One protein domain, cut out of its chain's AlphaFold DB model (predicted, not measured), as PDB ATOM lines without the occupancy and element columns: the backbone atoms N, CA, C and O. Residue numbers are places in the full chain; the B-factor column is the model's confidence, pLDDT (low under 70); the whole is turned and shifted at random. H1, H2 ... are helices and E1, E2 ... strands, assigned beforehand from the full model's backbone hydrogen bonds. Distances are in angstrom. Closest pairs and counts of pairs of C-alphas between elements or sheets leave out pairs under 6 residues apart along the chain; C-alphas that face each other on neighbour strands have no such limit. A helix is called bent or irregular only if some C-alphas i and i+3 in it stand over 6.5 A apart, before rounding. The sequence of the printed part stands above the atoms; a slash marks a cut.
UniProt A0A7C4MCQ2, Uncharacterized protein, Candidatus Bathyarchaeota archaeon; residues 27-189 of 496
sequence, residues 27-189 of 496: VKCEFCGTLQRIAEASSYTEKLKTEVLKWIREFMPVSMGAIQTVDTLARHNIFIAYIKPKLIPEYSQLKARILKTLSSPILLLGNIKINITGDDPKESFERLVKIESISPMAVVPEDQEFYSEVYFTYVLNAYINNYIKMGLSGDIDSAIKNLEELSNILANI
ATOM      1  N   VAL A  27     107.490 110.852 108.049       94.56
ATOM      2  CA  VAL A  27     107.529 111.880 109.087       94.56
ATOM      3  C   VAL A  27     107.902 113.218 108.457       94.56
ATOM      4  O   VAL A  27     108.828 113.301 107.645       94.56
ATOM      5  N   LYS A  28     107.159 114.276 108.797       94.62
ATOM      6  CA  LYS A  28     107.453 115.645 108.360       94.62
ATOM      7  C   LYS A  28     108.342 116.325 109.397       94.62
ATOM      8  O   LYS A  28     108.019 116.355 110.579       94.62
ATOM      9  N   CYS A  29     109.464 116.884 108.957       95.75
ATOM     10  CA  CYS A  29     110.320 117.689 109.819       95.75
ATOM     11  C   CYS A  29     109.687 119.063 110.063       95.75
ATOM     12  O   CYS A  29     109.534 119.839 109.123       95.75
ATOM     13  N   GLU A  30     109.389 119.392 111.320       95.00
ATOM     14  CA  GLU A  30     108.819 120.695 111.705       95.00
ATOM     15  C   GLU A  30     109.807 121.861 111.525       95.00
ATOM     16  O   GLU A  30     109.405 123.014 111.441       95.00
ATOM     17  N   PHE A  31     111.108 121.564 111.444       96.69
ATOM     18  CA  PHE A  31     112.170 122.569 111.379       96.69
ATOM     19  C   PHE A  31     112.615 122.915 109.956       96.69
ATOM     20  O   PHE A  31     113.332 123.897 109.775       96.69
ATOM     21  N   CYS A  32     112.282 122.098 108.954       95.75
ATOM     22  CA  CYS A  32     112.626 122.388 107.556       95.75
ATOM     23  C   CYS A  32     111.560 121.968 106.535       95.75
ATOM     24  O   CYS A  32     111.862 121.785 105.353       95.75
ATOM     25  N   GLY A  33     110.352 121.664 107.011       93.81
ATOM     26  CA  GLY A  33     109.196 121.255 106.213       93.81
ATOM     27  C   GLY A  33     109.317 119.922 105.461       93.81
ATOM     28  O   GLY A  33     108.355 119.488 104.833       93.81
ATOM     29  N   THR A  34     110.473 119.253 105.497       95.00
ATOM     30  CA  THR A  34     110.762 118.109 104.618       95.00
ATOM     31  C   THR A  34     110.048 116.847 105.083       95.00
ATOM     32  O   THR A  34     110.227 116.428 106.225       95.00
ATOM     33  N   LEU A  35     109.295 116.218 104.179       94.50
ATOM     34  CA  LEU A  35     108.707 114.894 104.368       94.50
ATOM     35  C   LEU A  35     109.750 113.811 104.060       94.50
ATOM     36  O   LEU A  35     110.391 113.865 103.013       94.50
ATOM     37  N   GLN A  36     109.947 112.854 104.967       93.69
ATOM     38  CA  GLN A  36     110.970 111.808 104.841       93.69
ATOM     39  C   GLN A  36     110.409 110.445 105.218       93.69
ATOM     40  O   GLN A  36     109.558 110.347 106.102       93.69
ATOM     41  N   ARG A  37     110.927 109.388 104.587       94.75
ATOM     42  CA  ARG A  37     110.625 108.010 104.989       94.75
ATOM     43  C   ARG A  37     111.288 107.712 106.328       94.75
ATOM     44  O   ARG A  37     112.474 107.993 106.514       94.75
ATOM     45  N   ILE A  38     110.562 107.074 107.242       93.12
ATOM     46  CA  ILE A  38     111.082 106.734 108.579       93.12
ATOM     47  C   ILE A  38     112.324 105.841 108.482       93.12
ATOM     48  O   ILE A  38     113.273 106.026 109.244       93.12
ATOM     49  N   ALA A  39     112.364 104.919 107.515       92.44
ATOM     50  CA  ALA A  39     113.525 104.063 107.275       92.44
ATOM     51  C   ALA A  39     114.795 104.869 106.929       92.44
ATOM     52  O   ALA A  39     115.877 104.567 107.434       92.44
ATOM     53  N   GLU A  40     114.671 105.928 106.120       92.00
ATOM     54  CA  GLU A  40     115.798 106.784 105.723       92.00
ATOM     55  C   GLU A  40     116.300 107.624 106.898       92.00
ATOM     56  O   GLU A  40     117.504 107.662 107.166       92.00
ATOM     57  N   ALA A  41     115.378 108.245 107.638       93.12
ATOM     58  CA  ALA A  41     115.700 108.989 108.850       93.12
ATOM     59  C   ALA A  41     116.347 108.084 109.914       93.12
ATOM     60  O   ALA A  41     117.300 108.492 110.578       93.12
ATOM     61  N   SER A  42     115.897 106.832 110.037       92.25
ATOM     62  CA  SER A  42     116.476 105.857 110.972       92.25
ATOM     63  C   SER A  42     117.892 105.477 110.558       92.25
ATOM     64  O   SER A  42     118.809 105.552 111.372       92.25
ATOM     65  N   SER A  43     118.101 105.158 109.276       93.81
ATOM     66  CA  SER A  43     119.431 104.841 108.745       93.81
ATOM     67  C   SER A  43     120.416 105.993 108.944       93.81
ATOM     68  O   SER A  43     121.544 105.781 109.389       93.81
ATOM     69  N   TYR A  44     119.987 107.225 108.665       94.69
ATOM     70  CA  TYR A  44     120.783 108.420 108.933       94.69
ATOM     71  C   TYR A  44     121.094 108.582 110.430       94.69
ATOM     72  O   TYR A  44     122.240 108.839 110.794       94.69
ATOM     73  N   THR A  45     120.106 108.364 111.301       93.06
ATOM     74  CA  THR A  45     120.279 108.455 112.760       93.06
ATOM     75  C   THR A  45     121.307 107.442 113.278       93.06
ATOM     76  O   THR A  45     122.149 107.792 114.102       93.06
ATOM     77  N   GLU A  46     121.300 106.207 112.771       92.69
ATOM     78  CA  GLU A  46     122.283 105.175 113.145       92.69
ATOM     79  C   GLU A  46     123.703 105.499 112.660       92.69
ATOM     80  O   GLU A  46     124.683 105.278 113.383       92.69
ATOM     81  N   LYS A  47     123.833 106.094 111.468       92.75
ATOM     82  CA  LYS A  47     125.122 106.623 110.995       92.75
ATOM     83  C   LYS A  47     125.635 107.716 111.930       92.75
ATOM     84  O   LYS A  47     126.766 107.622 112.400       92.75
ATOM     85  N   LEU A  48     124.782 108.678 112.286       92.25
ATOM     86  CA  LEU A  48     125.138 109.757 113.205       92.25
ATOM     87  C   LEU A  48     125.543 109.227 114.590       92.25
ATOM     88  O   LEU A  48     126.554 109.657 115.137       92.25
ATOM     89  N   LYS A  49     124.821 108.242 115.143       90.31
ATOM     90  CA  LYS A  49     125.206 107.561 116.395       90.31
ATOM     91  C   LYS A  49     126.604 106.954 116.305       90.31
ATOM     92  O   LYS A  49     127.406 107.114 117.225       90.31
ATOM     93  N   THR A  50     126.909 106.278 115.199       90.75
ATOM     94  CA  THR A  50     128.225 105.667 114.972       90.75
ATOM     95  C   THR A  50     129.328 106.725 114.916       90.75
ATOM     96  O   THR A  50     130.383 106.550 115.527       90.75
ATOM     97  N   GLU A  51     129.079 107.847 114.241       90.75
ATOM     98  CA  GLU A  51     130.014 108.972 114.175       90.75
ATOM     99  C   GLU A  51     130.231 109.640 115.534       90.75
ATOM    100  O   GLU A  51     131.370 109.933 115.892       90.75
ATOM    101  N   VAL A  52     129.168 109.832 116.319       88.69
ATOM    102  CA  VAL A  52     129.251 110.362 117.688       88.69
ATOM    103  C   VAL A  52     130.073 109.427 118.572       88.69
ATOM    104  O   VAL A  52     130.983 109.879 119.260       88.69
ATOM    105  N   LEU A  53     129.826 108.115 118.517       86.56
ATOM    106  CA  LEU A  53     130.603 107.127 119.273       86.56
ATOM    107  C   LEU A  53     132.079 107.125 118.873       86.56
ATOM    108  O   LEU A  53     132.948 107.029 119.741       86.56
ATOM    109  N   LYS A  54     132.373 107.230 117.573       88.50
ATOM    110  CA  LYS A  54     133.746 107.349 117.073       88.50
ATOM    111  C   LYS A  54     134.407 108.616 117.614       88.50
ATOM    112  O   LYS A  54     135.497 108.525 118.165       88.50
ATOM    113  N   TRP A  55     133.719 109.750 117.522       88.31
ATOM    114  CA  TRP A  55     134.199 111.036 118.018       88.31
ATOM    115  C   TRP A  55     134.459 111.006 119.530       88.31
ATOM    116  O   TRP A  55     135.544 111.375 119.957       88.31
ATOM    117  N   ILE A  56     133.552 110.453 120.348       83.56
ATOM    118  CA  ILE A  56     133.770 110.288 121.800       83.56
ATOM    119  C   ILE A  56     135.028 109.454 122.082       83.56
ATOM    120  O   ILE A  56     135.817 109.806 122.960       83.56
ATOM    121  N   ARG A  57     135.254 108.361 121.338       82.75
ATOM    122  CA  ARG A  57     136.446 107.511 121.518       82.75
ATOM    123  C   ARG A  57     137.753 108.259 121.251       82.75
ATOM    124  O   ARG A  57     138.752 107.908 121.866       82.75
ATOM    125  N   GLU A  58     137.757 109.298 120.418       82.88
ATOM    126  CA  GLU A  58     138.945 110.134 120.176       82.88
ATOM    127  C   GLU A  58     139.365 110.955 121.411       82.88
ATOM    128  O   GLU A  58     140.497 111.442 121.473       82.88
ATOM    129  N   PHE A  59     138.484 111.127 122.402       75.44
ATOM    130  CA  PHE A  59     138.800 111.778 123.681       75.44
ATOM    131  C   PHE A  59     139.226 110.794 124.770       75.44
ATOM    132  O   PHE A  59     139.758 111.218 125.792       75.44
ATOM    133  N   MET A  60     138.988 109.496 124.585       71.94
ATOM    134  CA  MET A  60     139.225 108.506 125.629       71.94
ATOM    135  C   MET A  60     140.679 108.008 125.592       71.94
ATOM    136  O   MET A  60     141.182 107.665 124.520       71.94
ATOM    137  N   PRO A  61     141.363 107.897 126.746       66.88
ATOM    138  CA  PRO A  61     142.666 107.244 126.821       66.88
ATOM    139  C   PRO A  61     142.581 105.782 126.360       66.88
ATOM    140  O   PRO A  61     141.637 105.072 126.711       66.88
ATOM    141  N   VAL A  62     143.611 105.294 125.656       63.47
ATOM    142  CA  VAL A  62     143.700 103.895 125.175       63.47
ATOM    143  C   VAL A  62     143.566 102.880 126.327       63.47
ATOM    144  O   VAL A  62     143.047 101.783 126.137       63.47
ATOM    145  N   SER A  63     143.955 103.265 127.548       58.81
ATOM    146  CA  SER A  63     143.882 102.447 128.767       58.81
ATOM    147  C   SER A  63     142.482 102.317 129.392       58.81
ATOM    148  O   SER A  63     142.314 101.525 130.314       58.81
ATOM    149  N   MET A  64     141.466 103.048 128.914       55.97
ATOM    150  CA  MET A  64     140.114 103.067 129.506       55.97
ATOM    151  C   MET A  64     139.076 102.186 128.787       55.97
ATOM    152  O   MET A  64     137.898 102.213 129.141       55.97
ATOM    153  N   GLY A  65     139.484 101.370 127.809       51.28
ATOM    154  CA  GLY A  65     138.581 100.592 126.945       51.28
ATOM    155  C   GLY A  65     137.676  99.546 127.624       51.28
ATOM    156  O   GLY A  65     136.829  98.975 126.943       51.28
ATOM    157  N   ALA A  66     137.815  99.295 128.934       44.22
ATOM    158  CA  ALA A  66     137.122  98.212 129.644       44.22
ATOM    159  C   ALA A  66     136.359  98.627 130.922       44.22
ATOM    160  O   ALA A  66     135.806  97.764 131.602       44.22
ATOM    161  N   ILE A  67     136.300  99.917 131.280       46.22
ATOM    162  CA  ILE A  67     135.671 100.345 132.544       46.22
ATOM    163  C   ILE A  67     134.198 100.711 132.300       46.22
ATOM    164  O   ILE A  67     133.886 101.737 131.695       46.22
ATOM    165  N   GLN A  68     133.273  99.864 132.767       48.00
ATOM    166  CA  GLN A  68     131.822 100.062 132.599       48.00
ATOM    167  C   GLN A  68     131.237 101.161 133.506       48.00
ATOM    168  O   GLN A  68     130.203 101.740 133.165       48.00
ATOM    169  N   THR A  69     131.920 101.509 134.598       52.78
ATOM    170  CA  THR A  69     131.529 102.560 135.548       52.78
ATOM    171  C   THR A  69     132.717 103.474 135.826       52.78
ATOM    172  O   THR A  69     133.590 103.153 136.628       52.78
ATOM    173  N   VAL A  70     132.769 104.606 135.131       60.66
ATOM    174  CA  VAL A  70     133.737 105.667 135.416       60.66
ATOM    175  C   VAL A  70     133.171 106.486 136.578       60.66
ATOM    176  O   VAL A  70     132.075 107.043 136.454       60.66
ATOM    177  N   ASP A  71     133.865 106.523 137.719       73.69
ATOM    178  CA  ASP A  71     133.419 107.322 138.866       73.69
ATOM    179  C   ASP A  71     133.407 108.834 138.529       73.69
ATOM    180  O   ASP A  71     133.862 109.270 137.467       73.69
ATOM    181  N   THR A  72     132.837 109.653 139.412       81.81
ATOM    182  CA  THR A  72     132.770 111.113 139.234       81.81
ATOM    183  C   THR A  72     134.151 111.763 139.066       81.81
ATOM    184  O   THR A  72     134.320 112.607 138.188       81.81
ATOM    185  N   LEU A  73     135.156 111.351 139.838       83.50
ATOM    186  CA  LEU A  73     136.528 111.854 139.739       83.50
ATOM    187  C   LEU A  73     137.166 111.476 138.395       83.50
ATOM    188  O   LEU A  73     137.802 112.306 137.751       83.50
ATOM    189  N   ALA A  74     136.968 110.247 137.932       82.31
ATOM    190  CA  ALA A  74     137.490 109.798 136.653       82.31
ATOM    191  C   ALA A  74     136.799 110.508 135.472       82.31
ATOM    192  O   ALA A  74     137.480 110.882 134.518       82.31
ATOM    193  N   ARG A  75     135.488 110.787 135.549       84.12
ATOM    194  CA  ARG A  75     134.774 111.603 134.545       84.12
ATOM    195  C   ARG A  75     135.286 113.039 134.503       84.12
ATOM    196  O   ARG A  75     135.592 113.528 133.419       84.12
ATOM    197  N   HIS A  76     135.467 113.661 135.666       88.38
ATOM    198  CA  HIS A  76     136.074 114.986 135.782       88.38
ATOM    199  C   HIS A  76     137.492 115.025 135.181       88.38
ATOM    200  O   HIS A  76     137.798 115.873 134.345       88.38
ATOM    201  N   ASN A  77     138.343 114.049 135.519       87.12
ATOM    202  CA  ASN A  77     139.706 113.965 134.990       87.12
ATOM    203  C   ASN A  77     139.726 113.804 133.463       87.12
ATOM    204  O   ASN A  77     140.523 114.456 132.790       87.12
ATOM    205  N   ILE A  78     138.840 112.974 132.900       86.25
ATOM    206  CA  ILE A  78     138.696 112.841 131.442       86.25
ATOM    207  C   ILE A  78     138.261 114.175 130.829       86.25
ATOM    208  O   ILE A  78     138.812 114.604 129.809       86.25
ATOM    209  N   PHE A  79     137.292 114.844 131.452       90.31
ATOM    210  CA  PHE A  79     136.758 116.102 130.961       90.31
ATOM    211  C   PHE A  79     137.831 117.192 130.898       90.31
ATOM    212  O   PHE A  79     138.034 117.791 129.841       90.31
ATOM    213  N   ILE A  80     138.570 117.403 131.988       91.56
ATOM    214  CA  ILE A  80     139.614 118.429 132.073       91.56
ATOM    215  C   ILE A  80     140.831 118.097 131.206       91.56
ATOM    216  O   ILE A  80     141.362 118.993 130.552       91.56
ATOM    217  N   ALA A  81     141.282 116.840 131.178       89.00
ATOM    218  CA  ALA A  81     142.515 116.479 130.480       89.00
ATOM    219  C   ALA A  81     142.335 116.297 128.965       89.00
ATOM    220  O   ALA A  81     143.272 116.560 128.212       89.00
ATOM    221  N   TYR A  82     141.154 115.866 128.502       88.50
ATOM    222  CA  TYR A  82     140.960 115.472 127.102       88.50
ATOM    223  C   TYR A  82     139.838 116.227 126.393       88.50
ATOM    224  O   TYR A  82     140.032 116.660 125.255       88.50
ATOM    225  N   ILE A  83     138.675 116.402 127.029       90.31
ATOM    226  CA  ILE A  83     137.497 116.997 126.376       90.31
ATOM    227  C   ILE A  83     137.639 118.518 126.281       90.31
ATOM    228  O   ILE A  83     137.683 119.078 125.185       90.31
ATOM    229  N   LYS A  84     137.765 119.198 127.422       92.94
ATOM    230  CA  LYS A  84     137.822 120.661 127.516       92.94
ATOM    231  C   LYS A  84     138.932 121.282 126.647       92.94
ATOM    232  O   LYS A  84     138.606 122.197 125.890       92.94
ATOM    233  N   PRO A  85     140.191 120.792 126.641       92.44
ATOM    234  CA  PRO A  85     141.260 121.386 125.833       92.44
ATOM    235  C   PRO A  85     141.000 121.317 124.325       92.44
ATOM    236  O   PRO A  85     141.346 122.244 123.598       92.44
ATOM    237  N   LYS A  86     140.362 120.240 123.855       89.94
ATOM    238  CA  LYS A  86     139.999 120.059 122.444       89.94
ATOM    239  C   LYS A  86     138.784 120.896 122.040       89.94
ATOM    240  O   LYS A  86     138.737 121.385 120.917       89.94
ATOM    241  N   LEU A  87     137.830 121.105 122.949       92.25
ATOM    242  CA  LEU A  87     136.652 121.932 122.672       92.25
ATOM    243  C   LEU A  87     136.967 123.428 122.620       92.25
ATOM    244  O   LEU A  87     136.339 124.132 121.837       92.25
ATOM    245  N   ILE A  88     137.911 123.929 123.427       94.19
ATOM    246  CA  ILE A  88     138.183 125.375 123.557       94.19
ATOM    247  C   ILE A  88     138.435 126.077 122.206       94.19
ATOM    248  O   ILE A  88     137.792 127.109 121.971       94.19
ATOM    249  N   PRO A  89     139.319 125.577 121.312       94.00
ATOM    250  CA  PRO A  89     139.578 126.228 120.028       94.00
ATOM    251  C   PRO A  89     138.338 126.273 119.130       94.00
ATOM    252  O   PRO A  89     137.987 127.337 118.615       94.00
ATOM    253  N   GLU A  90     137.643 125.143 118.983       91.69
ATOM    254  CA  GLU A  90     136.445 125.033 118.142       91.69
ATOM    255  C   GLU A  90     135.306 125.909 118.670       91.69
ATOM    256  O   GLU A  90     134.690 126.667 117.915       91.69
ATOM    257  N   TYR A  91     135.071 125.859 119.983       94.12
ATOM    258  CA  TYR A  91     134.091 126.683 120.685       94.12
ATOM    259  C   TYR A  91     134.369 128.175 120.497       94.12
ATOM    260  O   TYR A  91     133.458 128.930 120.173       94.12
ATOM    261  N   SER A  92     135.621 128.609 120.652       94.62
ATOM    262  CA  SER A  92     135.984 130.025 120.555       94.62
ATOM    263  C   SER A  92     135.796 130.565 119.136       94.62
ATOM    264  O   SER A  92     135.255 131.657 118.949       94.62
ATOM    265  N   GLN A  93     136.164 129.779 118.118       95.00
ATOM    266  CA  GLN A  93     135.901 130.124 116.720       95.00
ATOM    267  C   GLN A  93     134.400 130.179 116.422       95.00
ATOM    268  O   GLN A  93     133.937 131.110 115.759       95.00
ATOM    269  N   LEU A  94     133.630 129.208 116.919       95.62
ATOM    270  CA  LEU A  94     132.183 129.180 116.738       95.62
ATOM    271  C   LEU A  94     131.504 130.369 117.428       95.62
ATOM    272  O   LEU A  94     130.671 131.030 116.813       95.62
ATOM    273  N   LYS A  95     131.905 130.689 118.663       94.44
ATOM    274  CA  LYS A  95     131.411 131.844 119.420       94.44
ATOM    275  C   LYS A  95     131.646 133.148 118.655       94.44
ATOM    276  O   LYS A  95     130.741 133.969 118.549       94.44
ATOM    277  N   ALA A  96     132.827 133.328 118.065       93.44
ATOM    278  CA  ALA A  96     133.111 134.497 117.235       93.44
ATOM    279  C   ALA A  96     132.219 134.554 115.980       93.44
ATOM    280  O   ALA A  96     131.683 135.618 115.657       93.44
ATOM    281  N   ARG A  97     132.011 133.420 115.292       93.75
ATOM    282  CA  ARG A  97     131.125 133.349 114.117       93.75
ATOM    283  C   ARG A  97     129.675 133.672 114.467       93.75
ATOM    284  O   ARG A  97     129.085 134.524 113.810       93.75
ATOM    285  N   ILE A  98     129.120 133.068 115.519       93.56
ATOM    286  CA  ILE A  98     127.725 133.321 115.899       93.56
ATOM    287  C   ILE A  98     127.524 134.765 116.368       93.56
ATOM    288  O   ILE A  98     126.531 135.382 116.000       93.56
ATOM    289  N   LEU A  99     128.482 135.358 117.093       93.06
ATOM    290  CA  LEU A  99     128.421 136.776 117.464       93.06
ATOM    291  C   LEU A  99     128.459 137.689 116.235       93.06
ATOM    292  O   LEU A  99     127.729 138.677 116.195       93.06
ATOM    293  N   LYS A 100     129.240 137.343 115.203       93.06
ATOM    294  CA  LYS A 100     129.218 138.057 113.920       93.06
ATOM    295  C   LYS A 100     127.844 137.954 113.251       93.06
ATOM    296  O   LYS A 100     127.310 138.979 112.833       93.06
ATOM    297  N   THR A 101     127.239 136.770 113.194       94.50
ATOM    298  CA  THR A 101     125.876 136.591 112.657       94.50
ATOM    299  C   THR A 101     124.863 137.430 113.436       94.50
ATOM    300  O   THR A 101     124.094 138.187 112.850       94.50
ATOM    301  N   LEU A 102     124.922 137.380 114.769       94.19
ATOM    302  CA  LEU A 102     124.041 138.147 115.644       94.19
ATOM    303  C   LEU A 102     124.322 139.661 115.593       94.19
ATOM    304  O   LEU A 102     123.432 140.449 115.896       94.19
ATOM    305  N   SER A 103     125.506 140.113 115.180       93.94
ATOM    306  CA  SER A 103     125.774 141.546 114.971       93.94
ATOM    307  C   SER A 103     125.027 142.150 113.775       93.94
ATOM    308  O   SER A 103     124.981 143.369 113.635       93.94
ATOM    309  N   SER A 104     124.424 141.310 112.929       93.94
ATOM    310  CA  SER A 104     123.587 141.723 111.799       93.94
ATOM    311  C   SER A 104     122.097 141.613 112.144       93.94
ATOM    312  O   SER A 104     121.730 140.804 113.003       93.94
ATOM    313  N   PRO A 105     121.216 142.415 111.514       94.81
ATOM    314  CA  PRO A 105     119.776 142.214 111.627       94.81
ATOM    315  C   PRO A 105     119.402 140.881 110.978       94.81
ATOM    316  O   PRO A 105     119.816 140.603 109.854       94.81
ATOM    317  N   ILE A 106     118.622 140.061 111.678       95.94
ATOM    318  CA  ILE A 106     118.260 138.712 111.233       95.94
ATOM    319  C   ILE A 106     116.748 138.500 111.151       95.94
ATOM    320  O   ILE A 106     116.314 137.361 111.069       95.94
ATOM    321  N   LEU A 107     115.926 139.554 111.167       96.88
ATOM    322  CA  LEU A 107     114.475 139.449 110.958       96.88
ATOM    323  C   LEU A 107     114.145 139.279 109.465       96.88
ATOM    324  O   LEU A 107     114.124 140.252 108.715       96.88
ATOM    325  N   LEU A 108     113.879 138.045 109.034       94.50
ATOM    326  CA  LEU A 108     113.719 137.689 107.620       94.50
ATOM    327  C   LEU A 108     112.259 137.813 107.158       94.50
ATOM    328  O   LEU A 108     111.480 136.864 107.215       94.50
ATOM    329  N   LEU A 109     111.884 138.999 106.678       90.00
ATOM    330  CA  LEU A 109     110.570 139.274 106.090       90.00
ATOM    331  C   LEU A 109     110.692 139.092 104.573       90.00
ATOM    332  O   LEU A 109     111.279 139.945 103.934       90.00
ATOM    333  N   GLY A 110     110.186 137.999 103.988       78.81
ATOM    334  CA  GLY A 110     110.546 137.535 102.628       78.81
ATOM    335  C   GLY A 110     110.550 138.524 101.438       78.81
ATOM    336  O   GLY A 110     111.131 138.194 100.411       78.81
ATOM    337  N   ASN A 111     109.961 139.720 101.552       81.19
ATOM    338  CA  ASN A 111     110.031 140.779 100.528       81.19
ATOM    339  C   ASN A 111     111.162 141.801 100.774       81.19
ATOM    340  O   ASN A 111     111.335 142.717  99.980       81.19
ATOM    341  N   ILE A 112     111.898 141.671 101.878       88.75
ATOM    342  CA  ILE A 112     113.005 142.529 102.300       88.75
ATOM    343  C   ILE A 112     114.280 141.691 102.257       88.75
ATOM    344  O   ILE A 112     114.412 140.688 102.964       88.75
ATOM    345  N   LYS A 113     115.237 142.096 101.426       87.19
ATOM    346  CA  LYS A 113     116.483 141.367 101.220       87.19
ATOM    347  C   LYS A 113     117.481 141.715 102.317       87.19
ATOM    348  O   LYS A 113     117.988 142.835 102.404       87.19
ATOM    349  N   ILE A 114     117.835 140.722 103.120       88.88
ATOM    350  CA  ILE A 114     118.901 140.834 104.114       88.88
ATOM    351  C   ILE A 114     120.092 140.017 103.632       88.88
ATOM    352  O   ILE A 114     119.968 138.818 103.387       88.88
ATOM    353  N   ASN A 115     121.253 140.663 103.501       85.00
ATOM    354  CA  ASN A 115     122.486 139.966 103.152       85.00
ATOM    355  C   ASN A 115     123.054 139.279 104.397       85.00
ATOM    356  O   ASN A 115     123.851 139.853 105.138       85.00
ATOM    357  N   ILE A 116     122.590 138.057 104.633       89.31
ATOM    358  CA  ILE A 116     123.061 137.200 105.709       89.31
ATOM    359  C   ILE A 116     123.348 135.805 105.173       89.31
ATOM    360  O   ILE A 116     122.622 135.270 104.338       89.31
ATOM    361  N   THR A 117     124.424 135.215 105.675       84.19
ATOM    362  CA  THR A 117     124.799 133.831 105.403       84.19
ATOM    363  C   THR A 117     124.961 133.108 106.733       84.19
ATOM    364  O   THR A 117     125.437 133.692 107.708       84.19
ATOM    365  N   GLY A 118     124.496 131.863 106.779       83.31
ATOM    366  CA  GLY A 118     124.680 130.960 107.910       83.31
ATOM    367  C   GLY A 118     125.564 129.781 107.518       83.31
ATOM    368  O   GLY A 118     125.744 129.514 106.326       83.31
ATOM    369  N   ASP A 119     126.084 129.070 108.516       90.44
ATOM    370  CA  ASP A 119     126.728 127.771 108.292       90.44
ATOM    371  C   ASP A 119     125.670 126.750 107.816       90.44
ATOM    372  O   ASP A 119     124.459 126.978 107.936       90.44
ATOM    373  N   ASP A 120     126.094 125.602 107.280       94.38
ATOM    374  CA  ASP A 120     125.142 124.561 106.893       94.38
ATOM    375  C   ASP A 120     124.365 124.052 108.128       94.38
ATOM    376  O   ASP A 120     124.974 123.621 109.119       94.38
ATOM    377  N   PRO A 121     123.016 124.080 108.109       94.69
ATOM    378  CA  PRO A 121     122.234 123.653 109.262       94.69
ATOM    379  C   PRO A 121     122.437 122.191 109.633       94.69
ATOM    380  O   PRO A 121     122.461 121.875 110.820       94.69
ATOM    381  N   LYS A 122     122.612 121.305 108.643       96.31
ATOM    382  CA  LYS A 122     122.787 119.877 108.907       96.31
ATOM    383  C   LYS A 122     124.067 119.632 109.686       96.31
ATOM    384  O   LYS A 122     123.998 119.059 110.771       96.31
ATOM    385  N   GLU A 123     125.187 120.156 109.202       96.12
ATOM    386  CA  GLU A 123     126.454 120.086 109.930       96.12
ATOM    387  C   GLU A 123     126.348 120.725 111.328       96.12
ATOM    388  O   GLU A 123     126.857 120.189 112.315       96.12
ATOM    389  N   SER A 124     125.641 121.852 111.442       96.81
ATOM    390  CA  SER A 124     125.445 122.543 112.720       96.81
ATOM    391  C   SER A 124     124.693 121.682 113.746       96.81
ATOM    392  O   SER A 124     125.106 121.615 114.905       96.81
ATOM    393  N   PHE A 125     123.625 120.991 113.333       97.06
ATOM    394  CA  PHE A 125     122.888 120.063 114.195       97.06
ATOM    395  C   PHE A 125     123.687 118.795 114.508       97.06
ATOM    396  O   PHE A 125     123.690 118.359 115.654       97.06
ATOM    397  N   GLU A 126     124.404 118.216 113.545       95.19
ATOM    398  CA  GLU A 126     125.270 117.051 113.789       95.19
ATOM    399  C   GLU A 126     126.346 117.362 114.842       95.19
ATOM    400  O   GLU A 126     126.601 116.558 115.744       95.19
ATOM    401  N   ARG A 127     126.945 118.559 114.781       94.88
ATOM    402  CA  ARG A 127     127.886 119.043 115.801       94.88
ATOM    403  C   ARG A 127     127.213 119.267 117.155       94.88
ATOM    404  O   ARG A 127     127.794 118.898 118.172       94.88
ATOM    405  N   LEU A 128     125.997 119.816 117.188       95.56
ATOM    406  CA  LEU A 128     125.227 119.949 118.430       95.56
ATOM    407  C   LEU A 128     125.008 118.584 119.101       95.56
ATOM    408  O   LEU A 128     125.262 118.459 120.295       95.56
ATOM    409  N   VAL A 129     124.645 117.545 118.342       93.81
ATOM    410  CA  VAL A 129     124.459 116.184 118.887       93.81
ATOM    411  C   VAL A 129     125.750 115.629 119.500       93.81
ATOM    412  O   VAL A 129     125.714 114.976 120.544       93.81
ATOM    413  N   LYS A 130     126.910 115.911 118.894       92.56
ATOM    414  CA  LYS A 130     128.213 115.552 119.481       92.56
ATOM    415  C   LYS A 130     128.406 116.231 120.839       92.56
ATOM    416  O   LYS A 130     128.754 115.556 121.805       92.56
ATOM    417  N   ILE A 131     128.105 117.523 120.953       94.06
ATOM    418  CA  ILE A 131     128.189 118.242 122.233       94.06
ATOM    419  C   ILE A 131     127.178 117.703 123.257       94.06
ATOM    420  O   ILE A 131     127.561 117.447 124.391       94.06
ATOM    421  N   GLU A 132     125.929 117.432 122.876       91.88
ATOM    422  CA  GLU A 132     124.923 116.826 123.772       91.88
ATOM    423  C   GLU A 132     125.430 115.515 124.406       91.88
ATOM    424  O   GLU A 132     125.237 115.264 125.601       91.88
ATOM    425  N   SER A 133     126.141 114.702 123.618       88.62
ATOM    426  CA  SER A 133     126.610 113.372 124.021       88.62
ATOM    427  C   SER A 133     127.683 113.359 125.118       88.62
ATOM    428  O   SER A 133     127.862 112.337 125.781       88.62
ATOM    429  N   ILE A 134     128.381 114.478 125.340       89.06
ATOM    430  CA  ILE A 134     129.424 114.601 126.376       89.06
ATOM    431  C   ILE A 134     128.907 115.216 127.679       89.06
ATOM    432  O   ILE A 134     129.664 115.277 128.647       89.06
ATOM    433  N   SER A 135     127.630 115.613 127.747       89.62
ATOM    434  CA  SER A 135     127.011 116.109 128.985       89.62
ATOM    435  C   SER A 135     127.247 115.213 130.214       89.62
ATOM    436  O   SER A 135     127.542 115.770 131.273       89.62
ATOM    437  N   PRO A 136     127.254 113.859 130.132       87.94
ATOM    438  CA  PRO A 136     127.464 113.018 131.313       87.94
ATOM    439  C   PRO A 136     128.887 113.079 131.890       87.94
ATOM    440  O   PRO A 136     129.117 112.539 132.977       87.94
ATOM    441  N   MET A 137     129.837 113.680 131.158       86.62
ATOM    442  CA  MET A 137     131.228 113.871 131.581       86.62
ATOM    443  C   MET A 137     131.431 115.164 132.380       86.62
ATOM    444  O   MET A 137     132.372 115.238 133.163       86.62
ATOM    445  N   ALA A 138     130.546 116.152 132.222       89.31
ATOM    446  CA  ALA A 138     130.579 117.400 132.976       89.31
ATOM    447  C   ALA A 138     129.876 117.214 134.332       89.31
ATOM    448  O   ALA A 138     128.665 117.398 134.465       89.31
ATOM    449  N   VAL A 139     130.631 116.767 135.337       89.00
ATOM    450  CA  VAL A 139     130.060 116.239 136.590       89.00
ATOM    451  C   VAL A 139     130.232 117.142 137.808       89.00
ATOM    452  O   VAL A 139     129.457 117.012 138.752       89.00
ATOM    453  N   VAL A 140     131.213 118.046 137.797       90.19
ATOM    454  CA  VAL A 140     131.411 119.056 138.851       90.19
ATOM    455  C   VAL A 140     130.899 120.428 138.387       90.19
ATOM    456  O   VAL A 140     130.799 120.646 137.175       90.19
ATOM    457  N   PRO A 141     130.570 121.359 139.305       91.62
ATOM    458  CA  PRO A 141     129.982 122.654 138.954       91.62
ATOM    459  C   PRO A 141     130.777 123.450 137.908       91.62
ATOM    460  O   PRO A 141     130.188 124.015 136.989       91.62
ATOM    461  N   GLU A 142     132.106 123.448 137.989       91.19
ATOM    462  CA  GLU A 142     132.981 124.176 137.062       91.19
ATOM    463  C   GLU A 142     132.947 123.584 135.642       91.19
ATOM    464  O   GLU A 142     132.991 124.312 134.645       91.19
ATOM    465  N   ASP A 143     132.849 122.255 135.535       92.19
ATOM    466  CA  ASP A 143     132.720 121.560 134.253       92.19
ATOM    467  C   ASP A 143     131.350 121.817 133.635       92.19
ATOM    468  O   ASP A 143     131.243 122.039 132.430       92.19
ATOM    469  N   GLN A 144     130.307 121.813 134.469       92.00
ATOM    470  CA  GLN A 144     128.933 122.093 134.066       92.00
ATOM    471  C   GLN A 144     128.770 123.530 133.581       92.00
ATOM    472  O   GLN A 144     128.081 123.753 132.587       92.00
ATOM    473  N   GLU A 145     129.425 124.497 134.225       91.38
ATOM    474  CA  GLU A 145     129.416 125.886 133.774       91.38
ATOM    475  C   GLU A 145     130.069 126.023 132.392       91.38
ATOM    476  O   GLU A 145     129.449 126.568 131.475       91.38
ATOM    477  N   PHE A 146     131.272 125.468 132.206       93.00
ATOM    478  CA  PHE A 146     131.937 125.478 130.900       93.00
ATOM    479  C   PHE A 146     131.102 124.752 129.835       93.00
ATOM    480  O   PHE A 146     130.874 125.291 128.753       93.00
ATOM    481  N   TYR A 147     130.609 123.549 130.144       93.31
ATOM    482  CA  TYR A 147     129.756 122.778 129.241       93.31
ATOM    483  C   TYR A 147     128.501 123.560 128.850       93.31
ATOM    484  O   TYR A 147     128.160 123.590 127.672       93.31
ATOM    485  N   SER A 148     127.846 124.228 129.802       91.56
ATOM    486  CA  SER A 148     126.652 125.037 129.552       91.56
ATOM    487  C   SER A 148     126.925 126.157 128.544       91.56
ATOM    488  O   SER A 148     126.136 126.357 127.622       91.56
ATOM    489  N   GLU A 149     128.079 126.831 128.633       90.69
ATOM    490  CA  GLU A 149     128.475 127.859 127.660       90.69
ATOM    491  C   GLU A 149     128.765 127.292 126.264       90.69
ATOM    492  O   GLU A 149     128.382 127.898 125.252       90.69
ATOM    493  N   VAL A 150     129.426 126.131 126.198       94.69
ATOM    494  CA  VAL A 150     129.668 125.429 124.932       94.69
ATOM    495  C   VAL A 150     128.339 124.999 124.320       94.69
ATOM    496  O   VAL A 150     128.022 125.403 123.204       94.69
ATOM    497  N   TYR A 151     127.528 124.249 125.062       93.88
ATOM    498  CA  TYR A 151     126.217 123.764 124.644       93.88
ATOM    499  C   TYR A 151     125.332 124.902 124.130       93.88
ATOM    500  O   TYR A 151     124.853 124.842 123.000       93.88
ATOM    501  N   PHE A 152     125.214 125.988 124.897       93.19
ATOM    502  CA  PHE A 152     124.496 127.199 124.503       93.19
ATOM    503  C   PHE A 152     124.915 127.723 123.120       93.19
ATOM    504  O   PHE A 152     124.068 128.041 122.283       93.19
ATOM    505  N   THR A 153     126.220 127.783 122.857       95.31
ATOM    506  CA  THR A 153     126.769 128.303 121.598       95.31
ATOM    507  C   THR A 153     126.451 127.385 120.415       95.31
ATOM    508  O   THR A 153     126.111 127.866 119.334       95.31
ATOM    509  N   TYR A 154     126.512 126.067 120.613       96.38
ATOM    510  CA  TYR A 154     126.167 125.090 119.575       96.38
ATOM    511  C   TYR A 154     124.659 125.029 119.305       96.38
ATOM    512  O   TYR A 154     124.260 124.940 118.143       96.38
ATOM    513  N   VAL A 155     123.825 125.149 120.345       95.94
ATOM    514  CA  VAL A 155     122.364 125.271 120.218       95.94
ATOM    515  C   VAL A 155     122.015 126.499 119.385       95.94
ATOM    516  O   VAL A 155     121.298 126.390 118.391       95.94
ATOM    517  N   LEU A 156     122.569 127.660 119.751       96.25
ATOM    518  CA  LEU A 156     122.395 128.891 118.990       96.25
ATOM    519  C   LEU A 156     122.767 128.699 117.524       96.25
ATOM    520  O   LEU A 156     121.978 129.038 116.646       96.25
ATOM    521  N   ASN A 157     123.944 128.136 117.258       97.12
ATOM    522  CA  ASN A 157     124.416 127.933 115.899       97.12
ATOM    523  C   ASN A 157     123.465 127.046 115.078       97.12
ATOM    524  O   ASN A 157     123.081 127.420 113.974       97.12
ATOM    525  N   ALA A 158     123.045 125.898 115.614       97.62
ATOM    526  CA  ALA A 158     122.172 124.969 114.900       97.62
ATOM    527  C   ALA A 158     120.819 125.594 114.532       97.62
ATOM    528  O   ALA A 158     120.435 125.611 113.357       97.62
ATOM    529  N   TYR A 159     120.125 126.167 115.515       98.25
ATOM    530  CA  TYR A 159     118.787 126.707 115.295       98.25
ATOM    531  C   TYR A 159     118.796 128.033 114.530       98.25
ATOM    532  O   TYR A 159     117.937 128.216 113.671       98.25
ATOM    533  N   ILE A 160     119.760 128.935 114.764       98.00
ATOM    534  CA  ILE A 160     119.851 130.200 114.013       98.00
ATOM    535  C   ILE A 160     120.200 129.945 112.546       98.00
ATOM    536  O   ILE A 160     119.584 130.554 111.675       98.00
ATOM    537  N   ASN A 161     121.123 129.031 112.236       97.50
ATOM    538  CA  ASN A 161     121.446 128.734 110.837       97.50
ATOM    539  C   ASN A 161     120.267 128.081 110.109       97.50
ATOM    540  O   ASN A 161     119.978 128.429 108.962       97.50
ATOM    541  N   ASN A 162     119.547 127.168 110.766       97.75
ATOM    542  CA  ASN A 162     118.365 126.566 110.159       97.75
ATOM    543  C   ASN A 162     117.226 127.582 109.999       97.75
ATOM    544  O   ASN A 162     116.599 127.629 108.943       97.75
ATOM    545  N   TYR A 163     117.026 128.451 110.993       97.81
ATOM    546  CA  TYR A 163     116.143 129.610 110.896       97.81
ATOM    547  C   TYR A 163     116.494 130.489 109.686       97.81
ATOM    548  O   TYR A 163     115.616 130.772 108.875       97.81
ATOM    549  N   ILE A 164     117.767 130.872 109.520       96.69
ATOM    550  CA  ILE A 164     118.225 131.699 108.395       96.69
ATOM    551  C   ILE A 164     117.906 131.010 107.066       96.69
ATOM    552  O   ILE A 164     117.330 131.631 106.175       96.69
ATOM    553  N   LYS A 165     118.216 129.713 106.941       95.44
ATOM    554  CA  LYS A 165     117.936 128.940 105.724       95.44
ATOM    555  C   LYS A 165     116.444 128.922 105.383       95.44
ATOM    556  O   LYS A 165     116.100 129.110 104.220       95.44
ATOM    557  N   MET A 166     115.576 128.703 106.373       95.44
ATOM    558  CA  MET A 166     114.121 128.644 106.167       95.44
ATOM    559  C   MET A 166     113.510 130.022 105.896       95.44
ATOM    560  O   MET A 166     112.677 130.170 105.005       95.44
ATOM    561  N   GLY A 167     113.967 131.053 106.610       94.19
ATOM    562  CA  GLY A 167     113.522 132.426 106.395       94.19
ATOM    563  C   GLY A 167     113.895 132.940 105.003       94.19
ATOM    564  O   GLY A 167     113.056 133.534 104.329       94.19
ATOM    565  N   LEU A 168     115.110 132.642 104.525       92.62
ATOM    566  CA  LEU A 168     115.548 133.001 103.171       92.62
ATOM    567  C   LEU A 168     114.809 132.222 102.073       92.62
ATOM    568  O   LEU A 168     114.638 132.749 100.977       92.62
ATOM    569  N   SER A 169     114.339 130.997 102.343       91.75
ATOM    570  CA  SER A 169     113.496 130.252 101.396       91.75
ATOM    571  C   SER A 169     112.023 130.673 101.418       91.75
ATOM    572  O   SER A 169     111.241 130.164 100.619       91.75
ATOM    573  N   GLY A 170     111.628 131.561 102.336       90.75
ATOM    574  CA  GLY A 170     110.240 131.989 102.517       90.75
ATOM    575  C   GLY A 170     109.353 131.004 103.290       90.75
ATOM    576  O   GLY A 170     108.145 131.224 103.356       90.75
ATOM    577  N   ASP A 171     109.919 129.952 103.897       94.38
ATOM    578  CA  ASP A 171     109.176 129.013 104.753       94.38
ATOM    579  C   ASP A 171     109.050 129.602 106.167       94.38
ATOM    580  O   ASP A 171     109.851 129.334 107.068       94.38
ATOM    581  N   ILE A 172     108.052 130.476 106.330       95.25
ATOM    582  CA  ILE A 172     107.817 131.233 107.566       95.25
ATOM    583  C   ILE A 172     107.476 130.296 108.734       95.25
ATOM    584  O   ILE A 172     107.929 130.538 109.850       95.25
ATOM    585  N   ASP A 173     106.735 129.213 108.490       96.06
ATOM    586  CA  ASP A 173     106.325 128.274 109.538       96.06
ATOM    587  C   ASP A 173     107.523 127.531 110.128       96.06
ATOM    588  O   ASP A 173     107.725 127.540 111.347       96.06
ATOM    589  N   SER A 174     108.374 126.956 109.270       97.00
ATOM    590  CA  SER A 174     109.610 126.314 109.727       97.00
ATOM    591  C   SER A 174     110.540 127.327 110.407       97.00
ATOM    592  O   SER A 174     111.178 127.008 111.413       97.00
ATOM    593  N   ALA A 175     110.624 128.563 109.902       97.44
ATOM    594  CA  ALA A 175     111.437 129.618 110.506       97.44
ATOM    595  C   ALA A 175     110.966 129.974 111.931       97.44
ATOM    596  O   ALA A 175     111.789 130.019 112.848       97.44
ATOM    597  N   ILE A 176     109.655 130.154 112.137       98.19
ATOM    598  CA  ILE A 176     109.057 130.392 113.460       98.19
ATOM    599  C   ILE A 176     109.367 129.222 114.394       98.19
ATOM    600  O   ILE A 176     109.872 129.451 115.494       98.19
ATOM    601  N   LYS A 177     109.158 127.976 113.944       98.06
ATOM    602  CA  LYS A 177     109.396 126.783 114.767       98.06
ATOM    603  C   LYS A 177     110.834 126.706 115.287       98.06
ATOM    604  O   LYS A 177     111.043 126.375 116.453       98.06
ATOM    605  N   ASN A 178     111.827 127.033 114.454       98.44
ATOM    606  CA  ASN A 178     113.231 127.053 114.882       98.44
ATOM    607  C   ASN A 178     113.487 128.082 115.992       98.44
ATOM    608  O   ASN A 178     114.214 127.787 116.937       98.44
ATOM    609  N   LEU A 179     112.901 129.279 115.891       98.56
ATOM    610  CA  LEU A 179     113.069 130.326 116.901       98.56
ATOM    611  C   LEU A 179     112.324 130.002 118.200       98.56
ATOM    612  O   LEU A 179     112.843 130.264 119.281       98.56
ATOM    613  N   GLU A 180     111.127 129.424 118.115       98.06
ATOM    614  CA  GLU A 180     110.367 128.999 119.295       98.06
ATOM    615  C   GLU A 180     111.086 127.894 120.064       98.06
ATOM    616  O   GLU A 180     111.253 128.003 121.278       98.06
ATOM    617  N   GLU A 181     111.565 126.867 119.359       97.44
ATOM    618  CA  GLU A 181     112.322 125.779 119.977       97.44
ATOM    619  C   GLU A 181     113.614 126.299 120.607       97.44
ATOM    620  O   GLU A 181     113.911 126.006 121.766       97.44
ATOM    621  N   LEU A 182     114.338 127.164 119.890       97.88
ATOM    622  CA  LEU A 182     115.511 127.828 120.436       97.88
ATOM    623  C   LEU A 182     115.165 128.601 121.712       97.88
ATOM    624  O   LEU A 182     115.847 128.459 122.723       97.88
ATOM    625  N   SER A 183     114.090 129.388 121.702       97.12
ATOM    626  CA  SER A 183     113.665 130.165 122.867       97.12
ATOM    627  C   SER A 183     113.349 129.290 124.084       97.12
ATOM    628  O   SER A 183     113.727 129.645 125.208       97.12
ATOM    629  N   ASN A 184     112.700 128.144 123.861       95.75
ATOM    630  CA  ASN A 184     112.382 127.168 124.902       95.75
ATOM    631  C   ASN A 184     113.654 126.576 125.518       95.75
ATOM    632  O   ASN A 184     113.775 126.529 126.741       95.75
ATOM    633  N   ILE A 185     114.633 126.195 124.692       94.06
ATOM    634  CA  ILE A 185     115.923 125.679 125.175       94.06
ATOM    635  C   ILE A 185     116.667 126.761 125.971       94.06
ATOM    636  O   ILE A 185     117.153 126.504 127.075       94.06
ATOM    637  N   LEU A 186     116.714 127.993 125.452       93.88
ATOM    638  CA  LEU A 186     117.411 129.110 126.092       93.88
ATOM    639  C   LEU A 186     116.754 129.584 127.395       93.88
ATOM    640  O   LEU A 186     117.420 130.226 128.204       93.88
ATOM    641  N   ALA A 187     115.469 129.299 127.624       91.69
ATOM    642  CA  ALA A 187     114.772 129.685 128.855       91.69
ATOM    643  C   ALA A 187     115.374 129.028 130.107       91.69
ATOM    644  O   ALA A 187     115.283 129.592 131.193       91.69
ATOM    645  N   ASN A 188     116.036 127.884 129.937       86.19
ATOM    646  CA  ASN A 188     116.664 127.130 131.020       86.19
ATOM    647  C   ASN A 188     118.142 127.507 131.241       86.19
ATOM    648  O   ASN A 188     118.828 126.872 132.040       86.19
ATOM    649  N   ILE A 189     118.655 128.524 130.535       85.38
ATOM    650  CA  ILE A 189     120.059 128.948 130.590       85.38
ATOM    651  C   ILE A 189     120.118 130.408 131.052       85.38
ATOM    652  O   ILE A 189     119.924 131.329 130.264       85.38
TER     653      ILE A 189
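Overview. This is residues 27 to 189 of the 496 residues of an uncharacterized protein of Candidatus Bathyarchaeota archaeon (UniProt A0A7C4MCQ2). The long helix H4 runs through the middle, with H3 and H5 side by side with it and the bent helix H2 crossing it; H1 crosses H3 on the side away from H4, ahead of it in the chain a small loop with E1. The 163 printed residues hold, in order, E1, H1, H2, H3, H4 and H5; the class is mostly helix. The whole is only just compact, close to loose, with a radius of gyration of the C-alphas of 17.9 A and spans of 58 by 39 by 24 A.

Arrangement. H2, residues 72 to 102, is one helix by its hydrogen bonds but bent: C-alphas 81 and 84 are 6.9 A apart. Its arms H2a, residues 72 to 81, and H2b, residues 84 to 102, stand at a steep tilt of 68 degrees, only just short of about perpendicular. H2b is irregular, C-alphas 86 and 89 being 6.6 A apart, with a kink of 30 degrees near residue 91. Its residues 91 to 98 touch the hub H4, residues 141 to 168, at a steep tilt of 39 degrees; the closest C-alphas, of Lys 95 and Thr 153, are 6.2 A apart. H2a only just touches H4, with 3 pairs of C-alphas within 8 A, the closest being His 76 and Asp 143 at 7.5 A. H3, residues 121 to 133, forms a hairpin with H4 at a shallow tilt of 19 degrees, closest at C-alphas Ser 124 and Ala 158, 4.6 A. H5, residues 172 to 186, forms another at 9 degrees, closest at C-alphas Tyr 163 and Ala 175, 4.7 A. H1, residues 38 to 57, touches H3 with residues 48 to 56 alone, at a steep tilt of 54 degrees; C-alphas Val 52 and Lys 130 are closest, 5.6 A. H1 and H4 are apart. Every O i to N i+4 pair is within hydrogen-bond range in H1, H2a, H3, H4 and H5, and 13 of 15 in H2b.

Along the chain. E1, residues 35 to 37, 7.2 A long, begins at C-alpha 35 (108.707, 114.894, 104.368) and pairs with no named strand. H4 measures 39.9 A, H1 28.5 A, H2b 25.2 A, H5 21.0 A, H3 18.5 A and H2a 14.2 A. H5 ends at C-alpha 186 (117.411, 129.110, 126.092).

Size, cuts and confidence. The C-alphas farthest apart, of Ser 63 and Asn 111, are 58.4 A apart. The printed part has no cut. The links H1 to H2 and H2 to H3 are long, 14 and 18 residues. Residues 61 to 70 have pLDDT under 70.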